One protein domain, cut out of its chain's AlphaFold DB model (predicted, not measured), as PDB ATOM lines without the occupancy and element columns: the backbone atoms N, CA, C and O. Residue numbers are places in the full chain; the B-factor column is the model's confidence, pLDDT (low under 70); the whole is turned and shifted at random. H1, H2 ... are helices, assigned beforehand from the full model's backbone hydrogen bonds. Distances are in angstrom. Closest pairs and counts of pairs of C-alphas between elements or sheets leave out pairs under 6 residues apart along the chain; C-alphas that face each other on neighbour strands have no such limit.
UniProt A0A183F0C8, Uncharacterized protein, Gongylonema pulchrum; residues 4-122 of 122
ATOM      1  N   LEU A   4      35.934  15.961   9.959       85.12
ATOM      2  CA  LEU A   4      34.982  14.942   9.491       85.12
ATOM      3  C   LEU A   4      34.242  14.260  10.632       85.12
ATOM      4  O   LEU A   4      33.050  14.003  10.514       85.12
ATOM      5  N   SER A   5      34.948  13.959  11.719       83.31
ATOM      6  CA  SER A   5      34.360  13.302  12.884       83.31
ATOM      7  C   SER A   5      33.228  14.131  13.489       83.31
ATOM      8  O   SER A   5      32.228  13.560  13.909       83.31
ATOM      9  N   VAL A   6      33.340  15.463  13.466       91.38
ATOM     10  CA  VAL A   6      32.289  16.371  13.949       91.38
ATOM     11  C   VAL A   6      31.032  16.242  13.088       91.38
ATOM     12  O   VAL A   6      29.945  16.070  13.633       91.38
ATOM     13  N   TYR A   7      31.176  16.233  11.759       92.94
ATOM     14  CA  TYR A   7      30.041  16.039  10.850       92.94
ATOM     15  C   TYR A   7      29.415  14.651  11.000       92.94
ATOM     16  O   TYR A   7      28.198  14.533  11.033       92.94
ATOM     17  N   VAL A   8      30.222  13.596  11.146       93.56
ATOM     18  CA  VAL A   8      29.712  12.234  11.375       93.56
ATOM     19  C   VAL A   8      28.870  12.176  12.647       93.56
ATOM     20  O   VAL A   8      27.775  11.620  12.620       93.56
ATOM     21  N   VAL A   9      29.355  12.758  13.747       94.00
ATOM     22  CA  VAL A   9      28.618  12.792  15.018       94.00
ATOM     23  C   VAL A   9      27.313  13.578  14.881       94.00
ATOM     24  O   VAL A   9      26.289  13.088  15.348       94.00
ATOM     25  N   ALA A  10      27.324  14.730  14.203       93.88
ATOM     26  CA  ALA A  10      26.113  15.513  13.939       93.88
ATOM     27  C   ALA A  10      25.075  14.699  13.144       93.88
ATOM     28  O   ALA A  10      23.955  14.500  13.609       93.88
ATOM     29  N   ILE A  11      25.488  14.088  12.026       94.75
ATOM     30  CA  ILE A  11      24.620  13.243  11.187       94.75
ATOM     31  C   ILE A  11      24.019  12.089  11.999       94.75
ATOM     32  O   ILE A  11      22.838  11.779  11.847       94.75
ATOM     33  N   LEU A  12      24.818  11.430  12.845       94.12
ATOM     34  CA  LEU A  12      24.334  10.345  13.698       94.12
ATOM     35  C   LEU A  12      23.320  10.840  14.733       94.12
ATOM     36  O   LEU A  12      22.292  10.191  14.924       94.12
ATOM     37  N   TYR A  13      23.595  11.976  15.372       94.12
ATOM     38  CA  TYR A  13      22.724  12.573  16.384       94.12
ATOM     39  C   TYR A  13      21.368  12.998  15.800       94.12
ATOM     40  O   TYR A  13      20.323  12.726  16.388       94.12
ATOM     41  N   GLU A  14      21.373  13.585  14.607       91.12
ATOM     42  CA  GLU A  14      20.174  14.072  13.911       91.12
ATOM     43  C   GLU A  14      19.456  12.983  13.099       91.12
ATOM     44  O   GLU A  14      18.445  13.245  12.441       91.12
ATOM     45  N   GLY A  15      19.968  11.748  13.104       90.44
ATOM     46  CA  GLY A  15      19.386  10.625  12.364       90.44
ATOM     47  C   GLY A  15      19.492  10.759  10.839       90.44
ATOM     48  O   GLY A  15      18.683  10.179  10.109       90.44
ATOM     49  N   GLY A  16      20.471  11.523  10.350       88.31
ATOM     50  CA  GLY A  16      20.700  11.776   8.927       88.31
ATOM     51  C   GLY A  16      19.615  12.617   8.259       88.31
ATOM     52  O   GLY A  16      19.335  12.404   7.080       88.31
ATOM     53  N   ASN A  17      18.979  13.516   9.016       88.62
ATOM     54  CA  ASN A  17      17.931  14.405   8.512       88.62
ATOM     55  C   ASN A  17      18.445  15.804   8.139       88.62
ATOM     56  O   ASN A  17      17.786  16.486   7.357       88.62
ATOM     57  N   GLU A  18      19.599  16.231   8.659       90.94
ATOM     58  CA  GLU A  18      20.185  17.521   8.293       90.94
ATOM     59  C   GLU A  18      21.133  17.409   7.108       90.94
ATOM     60  O   GLU A  18      22.049  16.588   7.084       90.94
ATOM     61  N   GLN A  19      20.923  18.285   6.128       92.75
ATOM     62  CA  GLN A  19      21.632  18.236   4.858       92.75
ATOM     63  C   GLN A  19      23.026  18.878   4.919       92.75
ATOM     64  O   GLN A  19      23.937  18.396   4.252       92.75
ATOM     65  N   GLU A  20      23.228  19.922   5.731       94.56
ATOM     66  CA  GLU A  20      24.499  20.666   5.756       94.56
ATOM     67  C   GLU A  20      25.694  19.781   6.158       94.56
ATOM     68  O   GLU A  20      26.655  19.721   5.383       94.56
ATOM     69  N   PRO A  21      25.636  18.981   7.245       94.44
ATOM     70  CA  PRO A  21      26.742  18.094   7.605       94.44
ATOM     71  C   PRO A  21      27.014  17.015   6.545       94.44
ATOM     72  O   PRO A  21      28.165  16.632   6.314       94.44
ATOM     73  N   ILE A  22      25.958  16.530   5.879       94.81
ATOM     74  CA  ILE A  22      26.052  15.544   4.793       94.81
ATOM     75  C   ILE A  22      26.796  16.157   3.604       94.81
ATOM     76  O   ILE A  22      27.739  15.550   3.090       94.81
ATOM     77  N   ASP A  23      26.410  17.365   3.194       95.19
ATOM     78  CA  ASP A  23      27.018  18.079   2.073       95.19
ATOM     79  C   ASP A  23      28.505  18.350   2.333       95.19
ATOM     80  O   ASP A  23      29.339  18.095   1.459       95.19
ATOM     81  N   ARG A  24      28.869  18.751   3.559       94.75
ATOM     82  CA  ARG A  24      30.274  18.921   3.981       94.75
ATOM     83  C   ARG A  24      31.078  17.631   3.905       94.75
ATOM     84  O   ARG A  24      32.255  17.646   3.517       94.75
ATOM     85  N   LEU A  25      30.463  16.504   4.256       94.25
ATOM     86  CA  LEU A  25      31.095  15.193   4.136       94.25
ATOM     87  C   LEU A  25      31.354  14.840   2.671       94.25
ATOM     88  O   LEU A  25      32.450  14.400   2.322       94.25
ATOM     89  N   ILE A  26      30.360  15.049   1.807       95.44
ATOM     90  CA  ILE A  26      30.455  14.761   0.371       95.44
ATOM     91  C   ILE A  26      31.508  15.657  -0.286       95.44
ATOM     92  O   ILE A  26      32.339  15.160  -1.048       95.44
ATOM     93  N   GLU A  27      31.520  16.950   0.041       94.44
ATOM     94  CA  GLU A  27      32.535  17.909  -0.403       94.44
ATOM     95  C   GLU A  27      33.943  17.435  -0.014       94.44
ATOM     96  O   GLU A  27      34.839  17.369  -0.860       94.44
ATOM     97  N   SER A  28      34.117  17.004   1.239       93.50
ATOM     98  CA  SER A  28      35.387  16.462   1.735       93.50
ATOM     99  C   SER A  28      35.816  15.202   0.976       93.50
ATOM    100  O   SER A  28      36.983  15.084   0.600       93.50
ATOM    101  N   GLY A  29      34.885  14.281   0.711       94.62
ATOM    102  CA  GLY A  29      35.140  13.065  -0.065       94.62
ATOM    103  C   GLY A  29      35.576  13.364  -1.502       94.62
ATOM    104  O   GLY A  29      36.572  12.825  -1.983       94.62
ATOM    105  N   ASN A  30      34.892  14.294  -2.170       95.06
ATOM    106  CA  ASN A  30      35.247  14.732  -3.522       95.06
ATOM    107  C   ASN A  30      36.618  15.429  -3.562       95.06
ATOM    108  O   ASN A  30      37.411  15.222  -4.487       95.06
ATOM    109  N   LEU A  31      36.937  16.221  -2.537       93.38
ATOM    110  CA  LEU A  31      38.228  16.892  -2.417       93.38
ATOM    111  C   LEU A  31      39.378  15.882  -2.324       93.38
ATOM    112  O   LEU A  31      40.340  15.983  -3.083       93.38
ATOM    113  N   ILE A  32      39.277  14.894  -1.433       93.88
ATOM    114  CA  ILE A  32      40.345  13.895  -1.255       93.88
ATOM    115  C   ILE A  32      40.405  12.870  -2.391       93.88
ATOM    116  O   ILE A  32      41.449  12.249  -2.586       93.88
ATOM    117  N   ALA A  33      39.320  12.700  -3.151       95.25
ATOM    118  CA  ALA A  33      39.305  11.889  -4.366       95.25
ATOM    119  C   ALA A  33      39.996  12.592  -5.550       95.25
ATOM    120  O   ALA A  33      40.620  11.931  -6.377       95.25
ATOM    121  N   SER A  34      39.900  13.922  -5.641       92.56
ATOM    122  CA  SER A  34      40.394  14.683  -6.800       92.56
ATOM    123  C   SER A  34      41.887  15.013  -6.753       92.56
ATOM    124  O   SER A  34      42.503  15.179  -7.806       92.56
ATOM    125  N   LYS A  35      42.498  15.093  -5.567       88.81
ATOM    126  CA  LYS A  35      43.912  15.475  -5.427       88.81
ATOM    127  C   LYS A  35      44.625  14.763  -4.285       88.81
ATOM    128  O   LYS A  35      44.006  14.215  -3.374       88.81
ATOM    129  N   ASP A  36      45.950  14.771  -4.367       85.62
ATOM    130  CA  ASP A  36      46.816  14.490  -3.223       85.62
ATOM    131  C   ASP A  36      46.888  15.768  -2.371       85.62
ATOM    132  O   ASP A  36      46.999  16.874  -2.908       85.62
ATOM    133  N   VAL A  37      46.694  15.628  -1.062       75.19
ATOM    134  CA  VAL A  37      46.541  16.744  -0.115       75.19
ATOM    135  C   VAL A  37      47.869  17.029   0.576       75.19
ATOM    136  O   VAL A  37      48.284  18.183   0.644       75.19
ATOM    137  N   SER A  38      48.541  15.978   1.038       72.12
ATOM    138  CA  SER A  38      49.811  16.037   1.771       72.12
ATOM    139  C   SER A  38      50.929  15.285   1.041       72.12
ATOM    140  O   SER A  38      52.097  15.433   1.391       72.12
ATOM    141  N   GLY A  39      50.598  14.473   0.026       70.06
ATOM    142  CA  GLY A  39      51.547  13.706  -0.791       70.06
ATOM    143  C   GLY A  39      52.106  12.454  -0.102       70.06
ATOM    144  O   GLY A  39      52.300  11.432  -0.756       70.06
ATOM    145  N   GLU A  40      52.301  12.494   1.218       76.88
ATOM    146  CA  GLU A  40      52.577  11.329   2.063       76.88
ATOM    147  C   GLU A  40      51.494  11.188   3.131       76.88
ATOM    148  O   GLU A  40      51.127  12.171   3.768       76.88
ATOM    149  N   GLY A  41      50.991   9.972   3.355       84.25
ATOM    150  CA  GLY A  41      49.949   9.743   4.359       84.25
ATOM    151  C   GLY A  41      48.519  10.039   3.928       84.25
ATOM    152  O   GLY A  41      47.610   9.846   4.722       84.25
ATOM    153  N   ASP A  42      48.277  10.453   2.686       92.56
ATOM    154  CA  ASP A  42      46.913  10.786   2.258       92.56
ATOM    155  C   ASP A  42      45.952   9.590   2.295       92.56
ATOM    156  O   ASP A  42      44.743   9.786   2.265       92.56
ATOM    157  N   ASP A  43      46.463   8.359   2.372       96.06
ATOM    158  CA  ASP A  43      45.655   7.141   2.361       96.06
ATOM    159  C   ASP A  43      45.419   6.528   3.745       96.06
ATOM    160  O   ASP A  43      44.569   5.648   3.847       96.06
ATOM    161  N   GLU A  44      46.123   6.961   4.798       95.19
ATOM    162  CA  GLU A  44      46.059   6.277   6.098       95.19
ATOM    163  C   GLU A  44      44.757   6.522   6.887       95.19
ATOM    164  O   GLU A  44      43.841   7.216   6.436       95.19
ATOM    165  N   LEU A  45      44.614   5.844   8.031       95.50
ATOM    166  CA  LEU A  45      43.334   5.725   8.726       95.50
ATOM    167  C   LEU A  45      42.967   6.959   9.556       95.50
ATOM    168  O   LEU A  45      41.785   7.270   9.670       95.50
ATOM    169  N   LEU A  46      43.926   7.641  10.183       92.31
ATOM    170  CA  LEU A  46      43.614   8.675  11.179       92.31
ATOM    171  C   LEU A  46      43.338  10.047  10.557       92.31
ATOM    172  O   LEU A  46      42.532  10.822  11.068       92.31
ATOM    173  N   ALA A  47      44.020  10.358   9.467       89.56
ATOM    174  CA  ALA A  47      44.044  11.655   8.811       89.56
ATOM    175  C   ALA A  47      43.914  11.573   7.280       89.56
ATOM    176  O   ALA A  47      43.924  12.630   6.648       89.56
ATOM    177  N   GLY A  48      43.760  10.375   6.705       93.75
ATOM    178  CA  GLY A  48      43.701  10.112   5.272       93.75
ATOM    179  C   GLY A  48      42.375   9.521   4.775       93.75
ATOM    180  O   GLY A  48      41.339   9.504   5.449       93.75
ATOM    181  N   ARG A  49      42.402   9.051   3.528       95.81
ATOM    182  CA  ARG A  49      41.252   8.532   2.776       95.81
ATOM    183  C   ARG A  49      40.643   7.284   3.412       95.81
ATOM    184  O   ARG A  49      39.419   7.160   3.397       95.81
ATOM    185  N   ALA A  50      41.441   6.408   4.028       96.62
ATOM    186  CA  ALA A  50      40.904   5.262   4.764       96.62
ATOM    187  C   ALA A  50      40.022   5.708   5.945       96.62
ATOM    188  O   ALA A  50      38.959   5.127   6.168       96.62
ATOM    189  N   GLY A  51      40.391   6.790   6.638       95.56
ATOM    190  CA  GLY A  51      39.565   7.389   7.691       95.56
ATOM    191  C   GLY A  51      38.226   7.921   7.181       95.56
ATOM    192  O   GLY A  51      37.185   7.708   7.805       95.56
ATOM    193  N   PHE A  52      38.222   8.550   6.003       95.69
ATOM    194  CA  PHE A  52      36.978   8.964   5.348       95.69
ATOM    195  C   PHE A  52      36.074   7.769   5.019       95.69
ATOM    196  O   PHE A  52      34.868   7.826   5.265       95.69
ATOM    197  N   LEU A  53      36.637   6.681   4.485       96.00
ATOM    198  CA  LEU A  53      35.862   5.471   4.203       96.00
ATOM    199  C   LEU A  53      35.258   4.890   5.483       96.00
ATOM    200  O   LEU A  53      34.077   4.548   5.487       96.00
ATOM    201  N   ALA A  54      36.022   4.851   6.577       95.38
ATOM    202  CA  ALA A  54      35.528   4.381   7.869       95.38
ATOM    203  C   ALA A  54      34.336   5.224   8.353       95.38
ATOM    204  O   ALA A  54      33.308   4.672   8.753       95.38
ATOM    205  N   ALA A  55      34.420   6.551   8.231       94.50
ATOM    206  CA  ALA A  55      33.317   7.463   8.524       94.50
ATOM    207  C   ALA A  55      32.077   7.196   7.650       94.50
ATOM    208  O   ALA A  55      30.972   7.021   8.167       94.50
ATOM    209  N   ALA A  56      32.246   7.121   6.327       94.62
ATOM    210  CA  ALA A  56      31.138   6.910   5.394       94.62
ATOM    211  C   ALA A  56      30.433   5.558   5.610       94.62
ATOM    212  O   ALA A  56      29.203   5.476   5.535       94.62
ATOM    213  N   LEU A  57      31.197   4.502   5.897       92.19
ATOM    214  CA  LEU A  57      30.673   3.164   6.179       92.19
ATOM    215  C   LEU A  57      29.951   3.111   7.526       92.19
ATOM    216  O   LEU A  57      28.843   2.580   7.592       92.19
ATOM    217  N   THR A  58      30.502   3.764   8.553       93.19
ATOM    218  CA  THR A  58      29.847   3.911   9.863       93.19
ATOM    219  C   THR A  58      28.467   4.550   9.713       93.19
ATOM    220  O   THR A  58      27.478   4.031  10.230       93.19
ATOM    221  N   LEU A  59      28.358   5.637   8.943       94.12
ATOM    222  CA  LEU A  59      27.076   6.305   8.698       94.12
ATOM    223  C   LEU A  59      26.064   5.403   7.986       94.12
ATOM    224  O   LEU A  59      24.892   5.370   8.363       94.12
ATOM    225  N   ARG A  60      26.502   4.641   6.977       91.50
ATOM    226  CA  ARG A  60      25.636   3.679   6.273       91.50
ATOM    227  C   ARG A  60      25.137   2.580   7.201       91.50
ATOM    228  O   ARG A  60      23.965   2.207   7.127       91.50
ATOM    229  N   GLU A  61      26.011   2.079   8.065       91.88
ATOM    230  CA  GLU A  61      25.669   1.034   9.020       91.88
ATOM    231  C   GLU A  61      24.638   1.513  10.046       91.88
ATOM    232  O   GLU A  61      23.708   0.765  10.345       91.88
ATOM    233  N   HIS A  62      24.750   2.746  10.540       93.50
ATOM    234  CA  HIS A  62      23.897   3.247  11.622       93.50
ATOM    235  C   HIS A  62      22.584   3.859  11.123       93.50
ATOM    236  O   HIS A  62      21.524   3.559  11.664       93.50
ATOM    237  N   ILE A  63      22.620   4.670  10.061       92.00
ATOM    238  CA  ILE A  63      21.421   5.353   9.543       92.00
ATOM    239  C   ILE A  63      20.592   4.437   8.629       92.00
ATOM    240  O   ILE A  63      19.430   4.725   8.344       92.00
ATOM    241  N   LYS A  64      21.173   3.325   8.148       88.25
ATOM    242  CA  LYS A  64      20.542   2.380   7.201       88.25
ATOM    243  C   LYS A  64      20.029   3.053   5.916       88.25
ATOM    244  O   LYS A  64      19.154   2.528   5.232       88.25
ATOM    245  N   LYS A  65      20.601   4.206   5.556       86.19
ATOM    246  CA  LYS A  65      20.335   4.948   4.316       86.19
ATOM    247  C   LYS A  65      21.649   5.229   3.596       86.19
ATOM    248  O   LYS A  65      22.694   5.411   4.220       86.19
ATOM    249  N   LYS A  66      21.599   5.323   2.265       86.81
ATOM    250  CA  LYS A  66      22.736   5.772   1.446       86.81
ATOM    251  C   LYS A  66      22.849   7.297   1.471       86.81
ATOM    252  O   LYS A  66      22.615   7.952   0.465       86.81
ATOM    253  N   ILE A  67      23.197   7.840   2.635       91.12
ATOM    254  CA  ILE A  67      23.368   9.287   2.832       91.12
ATOM    255  C   ILE A  67      24.556   9.817   2.023       91.12
ATOM    256  O   ILE A  67      24.483  10.874   1.409       91.12
ATOM    257  N   ILE A  68      25.640   9.038   1.986       93.38
ATOM    258  CA  ILE A  68      26.808   9.322   1.153       93.38
ATOM    259  C   ILE A  68      26.661   8.569  -0.170       93.38
ATOM    260  O   ILE A  68      26.570   7.332  -0.144       93.38
ATOM    261  N   PRO A  69      26.649   9.262  -1.324       93.81
ATOM    262  CA  PRO A  69      26.481   8.631  -2.627       93.81
ATOM    263  C   PRO A  69      27.589   7.625  -2.964       93.81
ATOM    264  O   PRO A  69      28.761   7.835  -2.655       93.81
ATOM    265  N   ASP A  70      27.235   6.558  -3.686       94.69
ATOM    266  CA  ASP A  70      28.191   5.516  -4.099       94.69
ATOM    267  C   ASP A  70      29.335   6.064  -4.967       94.69
ATOM    268  O   ASP A  70      30.456   5.567  -4.894       94.69
ATOM    269  N   HIS A  71      29.078   7.096  -5.777       94.62
ATOM    270  CA  HIS A  71      30.113   7.702  -6.618       94.62
ATOM    271  C   HIS A  71      31.195   8.414  -5.793       94.62
ATOM    272  O   HIS A  71      32.360   8.365  -6.175       94.62
ATOM    273  N   CYS A  72      30.832   9.014  -4.653       95.69
ATOM    274  CA  CYS A  72      31.775   9.676  -3.752       95.69
ATOM    275  C   CYS A  72      32.728   8.639  -3.135       95.69
ATOM    276  O   CYS A  72      33.944   8.758  -3.257       95.69
ATOM    277  N   ILE A  73      32.178   7.539  -2.603       95.81
ATOM    278  CA  ILE A  73      32.976   6.424  -2.067       95.81
ATOM    279  C   ILE A  73      33.870   5.804  -3.147       95.81
ATOM    280  O   ILE A  73      35.065   5.615  -2.918       95.81
ATOM    281  N   ARG A  74      33.332   5.533  -4.346       96.31
ATOM    282  CA  ARG A  74      34.135   5.005  -5.464       96.31
ATOM    283  C   ARG A  74      35.265   5.944  -5.868       96.31
ATOM    284  O   ARG A  74      36.345   5.460  -6.186       96.31
ATOM    285  N   GLY A  75      35.036   7.257  -5.858       97.06
ATOM    286  CA  GLY A  75      36.073   8.248  -6.141       97.06
ATOM    287  C   GLY A  75      37.254   8.116  -5.181       97.06
ATOM    288  O   GLY A  75      38.401   8.042  -5.619       97.06
ATOM    289  N   VAL A  76      36.968   7.997  -3.882       97.06
ATOM    290  CA  VAL A  76      37.994   7.827  -2.844       97.06
ATOM    291  C   VAL A  76      38.720   6.485  -2.982       97.06
ATOM    292  O   VAL A  76      39.949   6.466  -2.994       97.06
ATOM    293  N   LEU A  77      37.987   5.381  -3.175       97.50
ATOM    294  CA  LEU A  77      38.570   4.049  -3.397       97.50
ATOM    295  C   LEU A  77      39.514   4.028  -4.605       97.50
ATOM    296  O   LEU A  77      40.649   3.564  -4.509       97.50
ATOM    297  N   ASN A  78      39.066   4.569  -5.740       97.31
ATOM    298  CA  ASN A  78      39.874   4.636  -6.954       97.31
ATOM    299  C   ASN A  78      41.151   5.446  -6.727       97.31
ATOM    300  O   ASN A  78      42.217   5.041  -7.190       97.31
ATOM    301  N   LYS A  79      41.059   6.558  -5.990       97.00
ATOM    302  CA  LYS A  79      42.218   7.392  -5.679       97.00
ATOM    303  C   LYS A  79      43.229   6.667  -4.785       97.00
ATOM    304  O   LYS A  79      44.418   6.762  -5.075       97.00
ATOM    305  N   MET A  80      42.772   5.920  -3.777       97.25
ATOM    306  CA  MET A  80      43.632   5.092  -2.915       97.25
ATOM    307  C   MET A  80      44.334   3.976  -3.704       97.25
ATOM    308  O   MET A  80      45.526   3.732  -3.534       97.25
ATOM    309  N   ILE A  81      43.616   3.302  -4.607       97.44
ATOM    310  CA  ILE A  81      44.204   2.261  -5.466       97.44
ATOM    311  C   ILE A  81      45.248   2.869  -6.406       97.44
ATOM    312  O   ILE A  81      46.326   2.302  -6.590       97.44
ATOM    313  N   ASP A  82      44.937   4.014  -7.013       96.62
ATOM    314  CA  ASP A  82      45.846   4.722  -7.910       96.62
ATOM    315  C   ASP A  82      47.122   5.187  -7.189       96.62
ATOM    316  O   ASP A  82      48.227   4.911  -7.662       96.62
ATOM    317  N   SER A  83      47.005   5.827  -6.020       95.62
ATOM    318  CA  SER A  83      48.170   6.237  -5.220       95.62
ATOM    319  C   SER A  83      49.015   5.042  -4.788       95.62
ATOM    320  O   SER A  83      50.237   5.068  -4.965       95.62
ATOM    321  N   GLY A  84      48.379   3.967  -4.316       96.38
ATOM    322  CA  GLY A  84      49.063   2.747  -3.902       96.38
ATOM    323  C   GLY A  84      49.826   2.071  -5.043       96.38
ATOM    324  O   GLY A  84      50.970   1.647  -4.859       96.38
ATOM    325  N   ARG A  85      49.232   2.009  -6.243       97.44
ATOM    326  CA  ARG A  85      49.884   1.468  -7.451       97.44
ATOM    327  C   ARG A  85      51.052   2.334  -7.898       97.44
ATOM    328  O   ARG A  85      52.126   1.807  -8.184       97.44
ATOM    329  N   ARG A  86      50.861   3.657  -7.943       95.69
ATOM    330  CA  ARG A  86      51.918   4.608  -8.320       95.69
ATOM    331  C   ARG A  86      53.122   4.489  -7.394       95.69
ATOM    332  O   ARG A  86      54.249   4.411  -7.878       95.69
ATOM    333  N   TYR A  87      52.893   4.432  -6.082       95.44
ATOM    334  CA  TYR A  87      53.976   4.309  -5.110       95.44
ATOM    335  C   TYR A  87      54.675   2.943  -5.186       95.44
ATOM    336  O   TYR A  87      55.908   2.886  -5.196       95.44
ATOM    337  N   ALA A  88      53.908   1.855  -5.320       96.94
ATOM    338  CA  ALA A  88      54.452   0.513  -5.516       96.94
ATOM    339  C   ALA A  88      55.373   0.432  -6.748       96.94
ATOM    340  O   ALA A  88      56.504  -0.050  -6.653       96.94
ATOM    341  N   ALA A  89      54.914   0.963  -7.885       97.44
ATOM    342  CA  ALA A  89      55.670   0.980  -9.135       97.44
ATOM    343  C   ALA A  89      56.931   1.853  -9.040       97.44
ATOM    344  O   ALA A  89      58.014   1.413  -9.430       97.44
ATOM    345  N   ALA A  90      56.817   3.060  -8.474       95.38
ATOM    346  CA  ALA A  90      57.946   3.975  -8.309       95.38
ATOM    347  C   ALA A  90      59.056   3.376  -7.430       95.38
ATOM    348  O   ALA A  90      60.239   3.533  -7.733       95.38
ATOM    349  N   GLY A  91      58.684   2.656  -6.368       95.44
ATOM    350  CA  GLY A  91      59.627   1.957  -5.493       95.44
ATOM    351  C   GLY A  91      60.049   0.565  -5.971       95.44
ATOM    352  O   GLY A  91      60.848  -0.073  -5.292       95.44
ATOM    353  N   ARG A  92      59.532   0.088  -7.116       96.69
ATOM    354  CA  ARG A  92      59.762  -1.269  -7.656       96.69
ATOM    355  C   ARG A  92      59.478  -2.376  -6.635       96.69
ATOM    356  O   ARG A  92      60.195  -3.375  -6.568       96.69
ATOM    357  N   PHE A  93      58.442  -2.192  -5.823       96.75
ATOM    358  CA  PHE A  93      58.040  -3.198  -4.849       96.75
ATOM    359  C   PHE A  93      57.453  -4.430  -5.566       96.75
ATOM    360  O   PHE A  93      56.754  -4.273  -6.567       96.75
ATOM    361  N   PRO A  94      57.662  -5.656  -5.051       96.38
ATOM    362  CA  PRO A  94      57.120  -6.884  -5.643       96.38
ATOM    363  C   PRO A  94      55.617  -7.082  -5.362       96.38
ATOM    364  O   PRO A  94      55.089  -8.177  -5.538       96.38
ATOM    365  N   VAL A  95      54.925  -6.044  -4.889       96.62
ATOM    366  CA  VAL A  95      53.509  -6.061  -4.507       96.62
ATOM    367  C   VAL A  95      52.733  -5.020  -5.316       96.62
ATOM    368  O   VAL A  95      53.293  -3.982  -5.664       96.62
ATOM    369  N   PRO A  96      51.443  -5.255  -5.615       96.62
ATOM    370  CA  PRO A  96      50.668  -4.369  -6.486       96.62
ATOM    371  C   PRO A  96      50.267  -3.039  -5.830       96.62
ATOM    372  O   PRO A  96      49.902  -2.101  -6.538       96.62
ATOM    373  N   LEU A  97      50.296  -2.961  -4.498       97.19
ATOM    374  CA  LEU A  97      49.949  -1.778  -3.714       97.19
ATOM    375  C   LEU A  97      50.970  -1.595  -2.595       97.19
ATOM    376  O   LEU A  97      51.321  -2.557  -1.914       97.19
ATOM    377  N   MET A  98      51.408  -0.357  -2.388       96.62
ATOM    378  CA  MET A  98      52.283   0.017  -1.284       96.62
ATOM    379  C   MET A  98      51.982   1.452  -0.859       96.62
ATOM    380  O   MET A  98      51.593   2.267  -1.689       96.62
ATOM    381  N   TYR A  99      52.204   1.774   0.416       95.56
ATOM    382  CA  TYR A  99      51.920   3.099   0.973       95.56
ATOM    383  C   TYR A  99      53.032   3.556   1.919       95.56
ATOM    384  O   TYR A  99      53.836   2.753   2.404       95.56
ATOM    385  N   ARG A 100      53.080   4.864   2.183       93.06
ATOM    386  CA  ARG A 100      54.062   5.492   3.067       93.06
ATOM    387  C   ARG A 100      53.426   6.609   3.882       93.06
ATOM    388  O   ARG A 100      52.588   7.355   3.380       93.06
ATOM    389  N   TYR A 101      53.908   6.749   5.110       92.38
ATOM    390  CA  TYR A 101      53.600   7.856   6.003       92.38
ATOM    391  C   TYR A 101      54.911   8.405   6.576       92.38
ATOM    392  O   TYR A 101      55.706   7.632   7.115       92.38
ATOM    393  N   TYR A 102      55.166   9.707   6.407       87.44
ATOM    394  CA  TYR A 102      56.396  10.398   6.833       87.44
ATOM    395  C   TYR A 102      57.683   9.607   6.561       87.44
ATOM    396  O   TYR A 102      58.439   9.249   7.470       87.44
ATOM    397  N   GLY A 103      57.921   9.269   5.297       88.12
ATOM    398  CA  GLY A 103      59.138   8.563   4.901       88.12
ATOM    399  C   GLY A 103      59.210   7.079   5.301       88.12
ATOM    400  O   GLY A 103      60.171   6.414   4.917       88.12
ATOM    401  N   ARG A 104      58.213   6.518   6.003       91.56
ATOM    402  CA  ARG A 104      58.258   5.146   6.542       91.56
ATOM    403  C   ARG A 104      57.124   4.246   6.052       91.56
ATOM    404  O   ARG A 104      55.982   4.670   5.869       91.56
ATOM    405  N   HIS A 105      57.444   2.963   5.898       94.19
ATOM    406  CA  HIS A 105      56.485   1.899   5.589       94.19
ATOM    407  C   HIS A 105      55.907   1.326   6.879       94.19
ATOM    408  O   HIS A 105      56.416   0.355   7.436       94.19
ATOM    409  N   TYR A 106      54.855   1.957   7.387       94.19
ATOM    410  CA  TYR A 106      54.143   1.429   8.543       94.19
ATOM    411  C   TYR A 106      53.306   0.210   8.141       94.19
ATOM    412  O   TYR A 106      52.627   0.216   7.115       94.19
ATOM    413  N   LEU A 107      53.326  -0.834   8.971       94.69
ATOM    414  CA  LEU A 107      52.500  -2.027   8.758       94.69
ATOM    415  C   LEU A 107      51.150  -1.935   9.478       94.69
ATOM    416  O   LEU A 107      50.156  -2.381   8.929       94.69
ATOM    417  N   GLY A 108      51.109  -1.341  10.675       95.12
ATOM    418  CA  GLY A 108      49.945  -1.375  11.568       95.12
ATOM    419  C   GLY A 108      48.691  -0.640  11.073       95.12
ATOM    420  O   GLY A 108      48.667  -0.037  10.007       95.12
ATOM    421  N   ALA A 109      47.635  -0.673  11.887       94.75
ATOM    422  CA  ALA A 109      46.306  -0.200  11.492       94.75
ATOM    423  C   ALA A 109      46.180   1.328  11.345       94.75
ATOM    424  O   ALA A 109      45.482   1.789  10.455       94.75
ATOM    425  N   ALA A 110      46.842   2.117  12.195       93.88
ATOM    426  CA  ALA A 110      46.672   3.573  12.192       93.88
ATOM    427  C   ALA A 110      47.268   4.231  10.933       93.88
ATOM    428  O   ALA A 110      46.553   4.777  10.104       93.88
ATOM    429  N   HIS A 111      48.587   4.132  10.770       93.50
ATOM    430  CA  HIS A 111      49.315   4.815   9.693       93.50
ATOM    431  C   HIS A 111      49.795   3.883   8.578       93.50
ATOM    432  O   HIS A 111      50.536   4.299   7.688       93.50
ATOM    433  N   GLY A 112      49.470   2.597   8.683       93.25
ATOM    434  CA  GLY A 112      50.108   1.555   7.902       93.25
ATOM    435  C   GLY A 112      49.194   0.839   6.928       93.25
ATOM    436  O   GLY A 112      47.983   1.049   6.859       93.25
ATOM    437  N   VAL A 113      49.829  -0.045   6.167       95.25
ATOM    438  CA  VAL A 113      49.207  -0.778   5.066       95.25
ATOM    439  C   VAL A 113      48.026  -1.632   5.543       95.25
ATOM    440  O   VAL A 113      47.050  -1.742   4.810       95.25
ATOM    441  N   MET A 114      48.045  -2.185   6.763       96.31
ATOM    442  CA  MET A 114      46.923  -2.995   7.263       96.31
ATOM    443  C   MET A 114      45.616  -2.204   7.350       96.31
ATOM    444  O   MET A 114      44.589  -2.704   6.902       96.31
ATOM    445  N   GLY A 115      45.639  -0.977   7.881       96.50
ATOM    446  CA  GLY A 115      44.428  -0.153   7.974       96.50
ATOM    447  C   GLY A 115      43.905   0.249   6.601       96.50
ATOM    448  O   GLY A 115      42.711   0.166   6.334       96.50
ATOM    449  N   ILE A 116      44.820   0.604   5.700       97.38
ATOM    450  CA  ILE A 116      44.489   0.986   4.325       97.38
ATOM    451  C   ILE A 116      43.838  -0.183   3.580       97.38
ATOM    452  O   ILE A 116      42.768  -0.029   2.995       97.38
ATOM    453  N   LEU A 117      44.462  -1.364   3.618       96.31
ATOM    454  CA  LEU A 117      43.943  -2.553   2.946       96.31
ATOM    455  C   LEU A 117      42.626  -3.024   3.562       96.31
ATOM    456  O   LEU A 117      41.727  -3.399   2.815       96.31
ATOM    457  N   GLN A 118      42.478  -2.954   4.888       96.56
ATOM    458  CA  GLN A 118      41.216  -3.280   5.554       96.56
ATOM    459  C   GLN A 118      40.061  -2.444   4.993       96.56
ATOM    460  O   GLN A 118      38.992  -2.989   4.736       96.56
ATOM    461  N   MET A 119      40.285  -1.150   4.746       96.44
ATOM    462  CA  MET A 119      39.259  -0.272   4.178       96.44
ATOM    463  C   MET A 119      39.020  -0.476   2.677       96.44
ATOM    464  O   MET A 119      37.946  -0.136   2.193       96.44
ATOM    465  N   LEU A 120      39.987  -1.024   1.934       95.94
ATOM    466  CA  LEU A 120      39.814  -1.376   0.517       95.94
ATOM    467  C   LEU A 120      39.044  -2.687   0.307       95.94
ATOM    468  O   LEU A 120      38.505  -2.903  -0.777       95.94
ATOM    469  N   LEU A 121      39.047  -3.575   1.303       92.19
ATOM    470  CA  LEU A 121      38.386  -4.884   1.250       92.19
ATOM    471  C   LEU A 121      36.940  -4.861   1.764       92.19
ATOM    472  O   LEU A 121      36.255  -5.877   1.653       92.19
ATOM    473  N   TRP A 122      36.518  -3.746   2.357       76.06
ATOM    474  CA  TRP A 122      35.198  -3.575   2.962       76.06
ATOM    475  C   TRP A 122      34.132  -3.135   1.955       76.06
ATOM    476  O   TRP A 122      34.465  -2.384   1.008       76.06
TER     477      TRP A 122
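Overview. This is residues 4 to 122 of the 122 residues of an uncharacterized protein of Gongylonema pulchrum (UniProt A0A183F0C8). What does the model look like? Four helices, H1 to H4, make an elongated up-and-down bundle, each running against the one before it; H4 packs on H2 and H3 with part of its length, and short H5 packs on H3. The long stretch of residues 91 to 112 folds back from the end of H4 to H5. How is it made up? The printed part has 119 residues with five named helices, H1 to H5 in that order, and no named strand; the class is all helix. It is compact, with a radius of gyration of the C-alphas of 14.6 A and spans of 47 by 25 by 22 A.

Along the chain. Where are the first helices? H1 is residues 4 to 13, from C-alpha 4 at (34.982, 14.942, 9.491); H2 is residues 19 to 34, 22.4 A long. And the others? H3 is residues 49 to 63, 21.2 A; H4 is residues 70 to 90, 30.1 A; H5 is residues 113 to 120, ending with C-alpha 120 at (39.814, -1.376, 0.517).

Arrangement. What does the hub, H3, touch? H1 at Val 8 and Ala 55, closest C-alphas 6.6 A apart; H4 at Arg 49 and Val 76, 6.5 A; H5 at Ala 50 and Ile 116, 5.6 A, at a steep tilt of 44 degrees. What does H2 touch? H1, in a hairpin, at Tyr 7 and Pro 21, closest C-alphas 5.1 A apart; H4 at Ala 33 and Val 76, 4.5 A. Are the backbones complete? In H1 to H5 every O i to N i+4 pair is within hydrogen-bond range.

Size, cuts and confidence. How far does it reach? The C-alphas of Glu 14 and Arg 92, the two farthest apart, are 47.6 A apart. Which links are long? H2 to H3 and H4 to H5. Any cut or low confidence? The printed part has no cut, and no printed residue is under 70.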